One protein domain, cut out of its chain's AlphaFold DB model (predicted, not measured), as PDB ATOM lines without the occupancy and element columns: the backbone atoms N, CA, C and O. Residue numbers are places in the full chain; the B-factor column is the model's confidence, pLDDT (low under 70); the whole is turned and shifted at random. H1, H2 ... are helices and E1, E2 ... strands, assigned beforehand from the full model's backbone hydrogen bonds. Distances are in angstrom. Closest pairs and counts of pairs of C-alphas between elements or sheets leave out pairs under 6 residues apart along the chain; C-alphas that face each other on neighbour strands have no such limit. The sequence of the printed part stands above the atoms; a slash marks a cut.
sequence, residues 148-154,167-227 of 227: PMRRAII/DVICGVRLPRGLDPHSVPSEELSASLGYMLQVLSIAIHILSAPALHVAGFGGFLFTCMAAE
ATOM      1  N   PRO A 148      -5.861 -38.884  74.666       85.00
ATOM      2  CA  PRO A 148      -6.121 -38.986  76.091       85.00
ATOM      3  C   PRO A 148      -5.212 -38.019  76.850       85.00
ATOM      4  O   PRO A 148      -3.987 -38.128  76.796       85.00
ATOM      5  N   MET A 149      -5.835 -37.099  77.580       82.75
ATOM      6  CA  MET A 149      -5.156 -36.191  78.495       82.75
ATOM      7  C   MET A 149      -5.372 -36.683  79.925       82.75
ATOM      8  O   MET A 149      -6.505 -36.974  80.316       82.75
ATOM      9  N   ARG A 150      -4.296 -36.857  80.691       82.56
ATOM     10  CA  ARG A 150      -4.341 -37.408  82.054       82.56
ATOM     11  C   ARG A 150      -3.350 -36.678  82.947       82.56
ATOM     12  O   ARG A 150      -2.308 -36.253  82.473       82.56
ATOM     13  N   ARG A 151      -3.640 -36.618  84.246       78.06
ATOM     14  CA  ARG A 151      -2.638 -36.273  85.260       78.06
ATOM     15  C   ARG A 151      -1.863 -37.525  85.628       78.06
ATOM     16  O   ARG A 151      -2.472 -38.492  86.086       78.06
ATOM     17  N   ALA A 152      -0.557 -37.516  85.406       70.50
ATOM     18  CA  ALA A 152       0.324 -38.607  85.789       70.50
ATOM     19  C   ALA A 152       1.285 -38.133  86.884       70.50
ATOM     20  O   ALA A 152       1.964 -37.115  86.743       70.50
ATOM     21  N   ILE A 153       1.340 -38.898  87.974       61.44
ATOM     22  CA  ILE A 153       2.426 -38.817  88.951       61.44
ATOM     23  C   ILE A 153       3.484 -39.789  88.440       61.44
ATOM     24  O   ILE A 153       3.250 -40.996  88.404       61.44
ATOM     25  N   ILE A 154       4.601 -39.258  87.955       61.31
ATOM     26  CA  ILE A 154       5.718 -40.073  87.483       61.31
ATOM     27  C   ILE A 154       6.680 -40.208  88.661       61.31
ATOM     28  O   ILE A 154       7.394 -39.264  88.998       61.31
ATOM     29  N   ASP A 167       0.518 -32.834  83.804       84.12
ATOM     30  CA  ASP A 167      -0.475 -33.105  82.769       84.12
ATOM     31  C   ASP A 167       0.236 -33.782  81.583       84.12
ATOM     32  O   ASP A 167       1.318 -33.380  81.158       84.12
ATOM     33  N   VAL A 168      -0.353 -34.855  81.069       84.56
ATOM     34  CA  VAL A 168       0.220 -35.711  80.029       84.56
ATOM     35  C   VAL A 168      -0.781 -35.830  78.889       84.56
ATOM     36  O   VAL A 168      -1.958 -36.102  79.132       84.56
ATOM     37  N   ILE A 169      -0.319 -35.683  77.647       86.19
ATOM     38  CA  ILE A 169      -1.120 -35.886  76.433       86.19
ATOM     39  C   ILE A 169      -0.554 -37.061  75.636       86.19
ATOM     40  O   ILE A 169       0.636 -37.100  75.339       86.19
ATOM     41  N   CYS A 170      -1.384 -38.063  75.337       84.62
ATOM     42  CA  CYS A 170      -0.950 -39.279  74.630       84.62
ATOM     43  C   CYS A 170       0.261 -39.998  75.266       84.62
ATOM     44  O   CYS A 170       0.979 -40.712  74.576       84.62
ATOM     45  N   GLY A 171       0.495 -39.825  76.572       81.06
ATOM     46  CA  GLY A 171       1.655 -40.394  77.272       81.06
ATOM     47  C   GLY A 171       2.901 -39.495  77.339       81.06
ATOM     48  O   GLY A 171       3.859 -39.889  77.991       81.06
ATOM     49  N   VAL A 172       2.884 -38.294  76.743       85.06
ATOM     50  CA  VAL A 172       3.994 -37.315  76.770       85.06
ATOM     51  C   VAL A 172       3.721 -36.180  77.765       85.06
ATOM     52  O   VAL A 172       2.596 -35.674  77.818       85.06
ATOM     53  N   ARG A 173       4.732 -35.768  78.545       85.62
ATOM     54  CA  ARG A 173       4.620 -34.682  79.536       85.62
ATOM     55  C   ARG A 173       4.386 -33.329  78.868       85.62
ATOM     56  O   ARG A 173       5.070 -32.977  77.909       85.62
ATOM     57  N   LEU A 174       3.438 -32.562  79.398       83.56
ATOM     58  CA  LEU A 174       3.240 -31.164  79.029       83.56
ATOM     59  C   LEU A 174       4.144 -30.254  79.875       83.56
ATOM     60  O   LEU A 174       4.335 -30.532  81.065       83.56
ATOM     61  N   PRO A 175       4.675 -29.162  79.296       81.75
ATOM     62  CA  PRO A 175       5.435 -28.174  80.049       81.75
ATOM     63  C   PRO A 175       4.566 -27.525  81.132       81.75
ATOM     64  O   PRO A 175       3.374 -27.271  80.939       81.75
ATOM     65  N   ARG A 176       5.168 -27.245  82.291       80.00
ATOM     66  CA  ARG A 176       4.481 -26.590  83.409       80.00
ATOM     67  C   ARG A 176       4.302 -25.102  83.107       80.00
ATOM     68  O   ARG A 176       5.242 -24.314  83.167       80.00
ATOM     69  N   GLY A 177       3.067 -24.706  82.801       75.50
ATOM     70  CA  GLY A 177       2.729 -23.311  82.520       75.50
ATOM     71  C   GLY A 177       3.457 -22.784  81.281       75.50
ATOM     72  O   GLY A 177       3.247 -23.285  80.182       75.50
ATOM     73  N   LEU A 178       4.286 -21.755  81.463       74.38
ATOM     74  CA  LEU A 178       5.070 -21.124  80.392       74.38
ATOM     75  C   LEU A 178       6.559 -21.492  80.442       74.38
ATOM     76  O   LEU A 178       7.340 -20.881  79.718       74.38
ATOM     77  N   ASP A 179       6.963 -22.440  81.292       78.25
ATOM     78  CA  ASP A 179       8.365 -22.834  81.435       78.25
ATOM     79  C   ASP A 179       8.719 -24.016  80.507       78.25
ATOM     80  O   ASP A 179       8.363 -25.166  80.802       78.25
ATOM     81  N   PRO A 180       9.433 -23.772  79.388       73.44
ATOM     82  CA  PRO A 180       9.803 -24.815  78.436       73.44
ATOM     83  C   PRO A 180      10.914 -25.737  78.958       73.44
ATOM     84  O   PRO A 180      11.112 -26.805  78.388       73.44
ATOM     85  N   HIS A 181      11.635 -25.363  80.023       78.50
ATOM     86  CA  HIS A 181      12.727 -26.173  80.575       78.50
ATOM     87  C   HIS A 181      12.250 -27.251  81.555       78.50
ATOM     88  O   HIS A 181      13.040 -28.096  81.969       78.50
ATOM     89  N   SER A 182      10.956 -27.259  81.882       77.62
ATOM     90  CA  SER A 182      10.331 -28.241  82.775       77.62
ATOM     91  C   SER A 182      10.251 -29.665  82.200       77.62
ATOM     92  O   SER A 182       9.955 -30.605  82.934       77.62
ATOM     93  N   VAL A 183      10.493 -29.838  80.895       81.44
ATOM     94  CA  VAL A 183      10.394 -31.110  80.165       81.44
ATOM     95  C   VAL A 183      11.541 -31.190  79.136       81.44
ATOM     96  O   VAL A 183      11.906 -30.162  78.562       81.44
ATOM     97  N   PRO A 184      12.131 -32.373  78.866       83.12
ATOM     98  CA  PRO A 184      13.162 -32.533  77.838       83.12
ATOM     99  C   PRO A 184      12.710 -32.045  76.454       83.12
ATOM    100  O   PRO A 184      11.547 -32.192  76.086       83.12
ATOM    101  N   SER A 185      13.636 -31.505  75.654       80.50
ATOM    102  CA  SER A 185      13.327 -30.878  74.352       80.50
ATOM    103  C   SER A 185      12.587 -31.794  73.359       80.50
ATOM    104  O   SER A 185      11.706 -31.331  72.632       80.50
ATOM    105  N   GLU A 186      12.881 -33.096  73.363       81.88
ATOM    106  CA  GLU A 186      12.192 -34.097  72.537       81.88
ATOM    107  C   GLU A 186      10.718 -34.253  72.948       81.88
ATOM    108  O   GLU A 186       9.821 -34.149  72.108       81.88
ATOM    109  N   GLU A 187      10.449 -34.402  74.248       83.50
ATOM    110  CA  GLU A 187       9.093 -34.477  74.806       83.50
ATOM    111  C   GLU A 187       8.330 -33.146  74.664       83.50
ATOM    112  O   GLU A 187       7.123 -33.136  74.406       83.50
ATOM    113  N   LEU A 188       9.029 -32.012  74.763       84.75
ATOM    114  CA  LEU A 188       8.461 -30.683  74.547       84.75
ATOM    115  C   LEU A 188       7.943 -30.525  73.108       84.75
ATOM    116  O   LEU A 188       6.812 -30.090  72.896       84.75
ATOM    117  N   SER A 189       8.739 -30.917  72.109       84.19
ATOM    118  CA  SER A 189       8.336 -30.833  70.699       84.19
ATOM    119  C   SER A 189       7.129 -31.730  70.384       84.19
ATOM    120  O   SER A 189       6.185 -31.300  69.713       84.19
ATOM    121  N   ALA A 190       7.111 -32.948  70.934       86.06
ATOM    122  CA  ALA A 190       6.024 -33.901  70.754       86.06
ATOM    123  C   ALA A 190       4.726 -33.430  71.435       86.06
ATOM    124  O   ALA A 190       3.656 -33.471  70.823       86.06
ATOM    125  N   SER A 191       4.806 -32.933  72.672       85.81
ATOM    126  CA  SER A 191       3.644 -32.446  73.425       85.81
ATOM    127  C   SER A 191       3.008 -31.203  72.788       85.81
ATOM    128  O   SER A 191       1.783 -31.151  72.639       85.81
ATOM    129  N   LEU A 192       3.816 -30.248  72.310       85.75
ATOM    130  CA  LEU A 192       3.346 -29.091  71.539       85.75
ATOM    131  C   LEU A 192       2.682 -29.509  70.217       85.75
ATOM    132  O   LEU A 192       1.622 -28.985  69.868       85.75
ATOM    133  N   GLY A 193       3.262 -30.483  69.509       87.12
ATOM    134  CA  GLY A 193       2.673 -31.054  68.298       87.12
ATOM    135  C   GLY A 193       1.290 -31.660  68.554       87.12
ATOM    136  O   GLY A 193       0.330 -31.346  67.849       87.12
ATOM    137  N   TYR A 194       1.135 -32.463  69.610       88.12
ATOM    138  CA  TYR A 194      -0.172 -33.018  69.971       88.12
ATOM    139  C   TYR A 194      -1.200 -31.937  70.330       88.12
ATOM    140  O   TYR A 194      -2.349 -32.034  69.898       88.12
ATOM    141  N   MET A 195      -0.809 -30.882  71.054       86.25
ATOM    142  CA  MET A 195      -1.716 -29.772  71.378       86.25
ATOM    143  C   MET A 195      -2.191 -29.019  70.134       86.25
ATOM    144  O   MET A 195      -3.389 -28.762  69.996       86.25
ATOM    145  N   LEU A 196      -1.284 -28.710  69.205       86.38
ATOM    146  CA  LEU A 196      -1.648 -28.073  67.939       86.38
ATOM    147  C   LEU A 196      -2.573 -28.952  67.097       86.38
ATOM    148  O   LEU A 196      -3.548 -28.451  66.540       86.38
ATOM    149  N   GLN A 197      -2.306 -30.257  67.030       86.50
ATOM    150  CA  GLN A 197      -3.144 -31.188  66.281       86.50
ATOM    151  C   GLN A 197      -4.553 -31.283  66.882       86.50
ATOM    152  O   GLN A 197      -5.546 -31.256  66.152       86.50
ATOM    153  N   VAL A 198      -4.658 -31.331  68.215       88.25
ATOM    154  CA  VAL A 198      -5.947 -31.294  68.922       88.25
ATOM    155  C   VAL A 198      -6.687 -29.991  68.635       88.25
ATOM    156  O   VAL A 198      -7.872 -30.040  68.310       88.25
ATOM    157  N   LEU A 199      -6.007 -28.843  68.703       86.50
ATOM    158  CA  LEU A 199      -6.596 -27.536  68.404       86.50
ATOM    159  C   LEU A 199      -7.085 -27.453  66.954       86.50
ATOM    160  O   LEU A 199      -8.231 -27.074  66.722       86.50
ATOM    161  N   SER A 200      -6.262 -27.870  65.991       85.38
ATOM    162  CA  SER A 200      -6.606 -27.866  64.566       85.38
ATOM    163  C   SER A 200      -7.864 -28.692  64.289       85.38
ATOM    164  O   SER A 200      -8.808 -28.211  63.657       85.38
ATOM    165  N   ILE A 201      -7.950 -29.906  64.842       87.62
ATOM    166  CA  ILE A 201      -9.125 -30.771  64.665       87.62
ATOM    167  C   ILE A 201     -10.344 -30.221  65.428       87.62
ATOM    168  O   ILE A 201     -11.461 -30.231  64.902       87.62
ATOM    169  N   ALA A 202     -10.160 -29.710  66.647       87.62
ATOM    170  CA  ALA A 202     -11.245 -29.166  67.465       87.62
ATOM    171  C   ALA A 202     -11.898 -27.929  66.829       87.62
ATOM    172  O   ALA A 202     -13.126 -27.829  66.823       87.62
ATOM    173  N   ILE A 203     -11.101 -27.031  66.239       87.06
ATOM    174  CA  ILE A 203     -11.580 -25.854  65.499       87.06
ATOM    175  C   ILE A 203     -12.526 -26.279  64.375       87.06
ATOM    176  O   ILE A 203     -13.627 -25.738  64.259       87.06
ATOM    177  N   HIS A 204     -12.150 -27.298  63.596       85.25
ATOM    178  CA  HIS A 204     -12.979 -27.813  62.506       85.25
ATOM    179  C   HIS A 204     -14.271 -28.468  63.014       85.25
ATOM    180  O   HIS A 204     -15.350 -28.198  62.481       85.25
ATOM    181  N   ILE A 205     -14.195 -29.280  64.076       87.81
ATOM    182  CA  ILE A 205     -15.372 -29.928  64.676       87.81
ATOM    183  C   ILE A 205     -16.362 -28.879  65.187       87.81
ATOM    184  O   ILE A 205     -17.552 -28.961  64.889       87.81
ATOM    185  N   LEU A 206     -15.890 -27.882  65.936       85.06
ATOM    186  CA  LEU A 206     -16.735 -26.826  66.497       85.06
ATOM    187  C   LEU A 206     -17.157 -25.795  65.440       85.06
ATOM    188  O   LEU A 206     -18.129 -25.069  65.647       85.06
ATOM    189  N   SER A 207     -16.472 -25.783  64.293       81.06
ATOM    190  CA  SER A 207     -16.547 -24.731  63.276       81.06
ATOM    191  C   SER A 207     -16.377 -23.341  63.901       81.06
ATOM    192  O   SER A 207     -17.103 -22.400  63.575       81.06
ATOM    193  N   ALA A 208     -15.457 -23.250  64.861       77.62
ATOM    194  CA  ALA A 208     -15.095 -21.991  65.485       77.62
ATOM    195  C   ALA A 208     -14.266 -21.166  64.488       77.62
ATOM    196  O   ALA A 208     -13.441 -21.740  63.772       77.62
ATOM    197  N   PRO A 209     -14.456 -19.840  64.418       72.88
ATOM    198  CA  PRO A 209     -13.587 -18.996  63.616       72.88
ATOM    199  C   PRO A 209     -12.165 -19.052  64.189       72.88
ATOM    200  O   PRO A 209     -11.949 -18.744  65.361       72.88
ATOM    201  N   ALA A 210     -11.199 -19.468  63.371       68.25
ATOM    202  CA  ALA A 210      -9.789 -19.432  63.734       68.25
ATOM    203  C   ALA A 210      -9.208 -18.069  63.354       68.25
ATOM    204  O   ALA A 210      -9.246 -17.685  62.188       68.25
ATOM    205  N   LEU A 211      -8.665 -17.348  64.334       63.72
ATOM    206  CA  LEU A 211      -7.968 -16.075  64.105       63.72
ATOM    207  C   LEU A 211      -6.522 -16.275  63.618       63.72
ATOM    208  O   LEU A 211      -5.907 -15.335  63.127       63.72
ATOM    209  N   HIS A 212      -5.986 -17.494  63.723       64.62
ATOM    210  CA  HIS A 212      -4.625 -17.836  63.317       64.62
ATOM    211  C   HIS A 212      -4.620 -19.143  62.515       64.62
ATOM    212  O   HIS A 212      -5.255 -20.124  62.911       64.62
ATOM    213  N   VAL A 213      -3.901 -19.162  61.389       59.03
ATOM    214  CA  VAL A 213      -3.717 -20.359  60.559       59.03
ATOM    215  C   VAL A 213      -2.580 -21.186  61.157       59.03
ATOM    216  O   VAL A 213      -1.407 -20.908  60.931       59.03
ATOM    217  N   ALA A 214      -2.917 -22.201  61.951       55.12
ATOM    218  CA  ALA A 214      -1.945 -23.180  62.431       55.12
ATOM    219  C   ALA A 214      -1.795 -24.303  61.386       55.12
ATOM    220  O   ALA A 214      -2.670 -25.160  61.258       55.12
ATOM    221  N   GLY A 215      -0.706 -24.283  60.613       52.25
ATOM    222  CA  GLY A 215      -0.347 -25.356  59.680       52.25
ATOM    223  C   GLY A 215       0.401 -26.483  60.397       52.25
ATOM    224  O   GLY A 215       1.380 -26.223  61.091       52.25
ATOM    225  N   PHE A 216      -0.054 -27.731  60.242       45.72
ATOM    226  CA  PHE A 216       0.594 -28.904  60.835       45.72
ATOM    227  C   PHE A 216       1.476 -29.611  59.795       45.72
ATOM    228  O   PHE A 216       0.968 -30.305  58.915       45.72
ATOM    229  N   GLY A 217       2.794 -29.440  59.900       40.50
ATOM    230  CA  GLY A 217       3.793 -30.276  59.235       40.50
ATOM    231  C   GLY A 217       4.469 -31.145  60.287       40.50
ATOM    232  O   GLY A 217       5.039 -30.618  61.240       40.50
ATOM    233  N   GLY A 218       4.379 -32.472  60.161       38.78
ATOM    234  CA  GLY A 218       5.055 -33.388  61.081       38.78
ATOM    235  C   GLY A 218       6.524 -32.988  61.253       38.78
ATOM    236  O   GLY A 218       7.258 -32.930  60.272       38.78
ATOM    237  N   PHE A 219       6.910 -32.685  62.498       38.88
ATOM    238  CA  PHE A 219       8.240 -32.247  62.951       38.88
ATOM    239  C   PHE A 219       8.718 -30.808  62.654       38.88
ATOM    240  O   PHE A 219       9.797 -30.456  63.127       38.88
ATOM    241  N   LEU A 220       7.940 -29.926  62.010       34.78
ATOM    242  CA  LEU A 220       8.310 -28.503  61.893       34.78
ATOM    243  C   LEU A 220       7.131 -27.559  62.156       34.78
ATOM    244  O   LEU A 220       6.117 -27.573  61.461       34.78
ATOM    245  N   PHE A 221       7.311 -26.691  63.152       40.06
ATOM    246  CA  PHE A 221       6.452 -25.542  63.422       40.06
ATOM    247  C   PHE A 221       6.638 -24.490  62.317       40.06
ATOM    248  O   PHE A 221       7.720 -23.923  62.182       40.06
ATOM    249  N   THR A 222       5.581 -24.164  61.573       35.56
ATOM    250  CA  THR A 222       5.501 -22.912  60.803       35.56
ATOM    251  C   THR A 222       4.314 -22.100  61.308       35.56
ATOM    252  O   THR A 222       3.176 -22.332  60.904       35.56
ATOM    253  N   CYS A 223       4.576 -21.143  62.201       33.66
ATOM    254  CA  CYS A 223       3.652 -20.042  62.459       33.66
ATOM    255  C   CYS A 223       3.878 -18.982  61.376       33.66
ATOM    256  O   CYS A 223       4.833 -18.216  61.464       33.66
ATOM    257  N   MET A 224       3.023 -18.935  60.353       32.06
ATOM    258  CA  MET A 224       2.906 -17.735  59.525       32.06
ATOM    259  C   MET A 224       1.945 -16.776  60.226       32.06
ATOM    260  O   MET A 224       0.760 -17.072  60.383       32.06
ATOM    261  N   ALA A 225       2.475 -15.641  60.681       28.34
ATOM    262  CA  ALA A 225       1.658 -14.485  61.008       28.34
ATOM    263  C   ALA A 225       1.007 -13.998  59.705       28.34
ATOM    264  O   ALA A 225       1.706 -13.767  58.720       28.34
ATOM    265  N   ALA A 226      -0.320 -13.917  59.686       30.00
ATOM    266  CA  ALA A 226      -1.038 -13.258  58.608       30.00
ATOM    267  C   ALA A 226      -0.915 -11.741  58.815       30.00
ATOM    268  O   ALA A 226      -1.310 -11.247  59.873       30.00
ATOM    269  N   GLU A 227      -0.332 -11.051  57.835       29.81
ATOM    270  CA  GLU A 227      -0.561  -9.617  57.601       29.81
ATOM    271  C   GLU A 227      -1.926  -9.403  56.933       29.81
ATOM    272  O   GLU A 227      -2.317 -10.253  56.095       29.81
TER     273      GLU A 227
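This is residues 148 to 154 and 167 to 227 of the 227 residues of an uncharacterized protein of Aegilops tauschii subsp. strangulata (UniProt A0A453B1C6). One long helix, H1, runs through the middle, with a small pair of short strands, E1 and E2, on one side of it and a second pair of short strands, E3 and E4, joined by a tight turn, on the opposite side. The end of H1 and the first residues after it, 201 to 209, stick out from the rest. The printed part has 68 residues, with one named helix and four named strands in the order E1, E2, H1, E3, E4; E1 and E2 are antiparallel neighbours, and E3 and E4 meet only at a point. The class is mixed, helices and strands. The whole is only just loose, close to compact, with a radius of gyration of the C-alphas of 13.3 A, and it is elongated, spanning 40 by 24 by 21 A.

E1 covers residues 149 to 152, beginning at C-alpha 149 at (-5.156, -36.191, 78.495), and is 9.4 A long. E2, residues 167 to 169, is 6.9 A long. H1, residues 185 to 206, is 31.3 A long, from C-alpha 185 at (13.327, -30.878, 74.352) to C-alpha 206 at (-16.735, -26.826, 66.497). E3, residues 214 to 217, and E4, residues 220 to 223, are each 9.7 A long; E4 ends with C-alpha 223 at (3.652, -20.042, 62.459).

E1 and E2 are antiparallel, with 136 degrees between their directions. N 150 and O 168 are 2.9 A apart and N 168 and O 150 are 2.8 A apart, both within hydrogen-bond range. Residues 168 to 169 of E2 also pair, antiparallel, with residues 172 to 173. The closest C-alphas of E2 and H1 are those of Ile 169 and Ser 191, 6.6 A apart, while E1 and H1 are apart. In H1 every O i to N i+4 pair is within hydrogen-bond range. The closest C-alphas of H1 and E3 are those of Ser 200 and Ala 214, 6.9 A apart. H1 and E4 are near each other, with 6 pairs of C-alphas within 10 A. E3 and E4 meet only at a point, where C-alphas 217 and 220 face each other at 5.5 A. E1 and E2 are each apart from E3 and from E4.

The two C-alphas farthest apart are those of Ile 154 and Glu 227, 43.1 A. Residues 155 to 166 are not printed, and C-alphas 154 and 167 are 10.4 A apart across the cut. The link from E2 to H1 is long, with 15 residues; the link from H1 to E3 is short, with 7, and that from E3 to E4 is tight, with 2. Residues 201 to 209, of which 201 to 206 belong to H1, stand free. The mean pLDDT of the printed part is 71.9, with residues 153 to 154 and 210 to 227 under 70; E3 has a mean of 48 and E4 of 36.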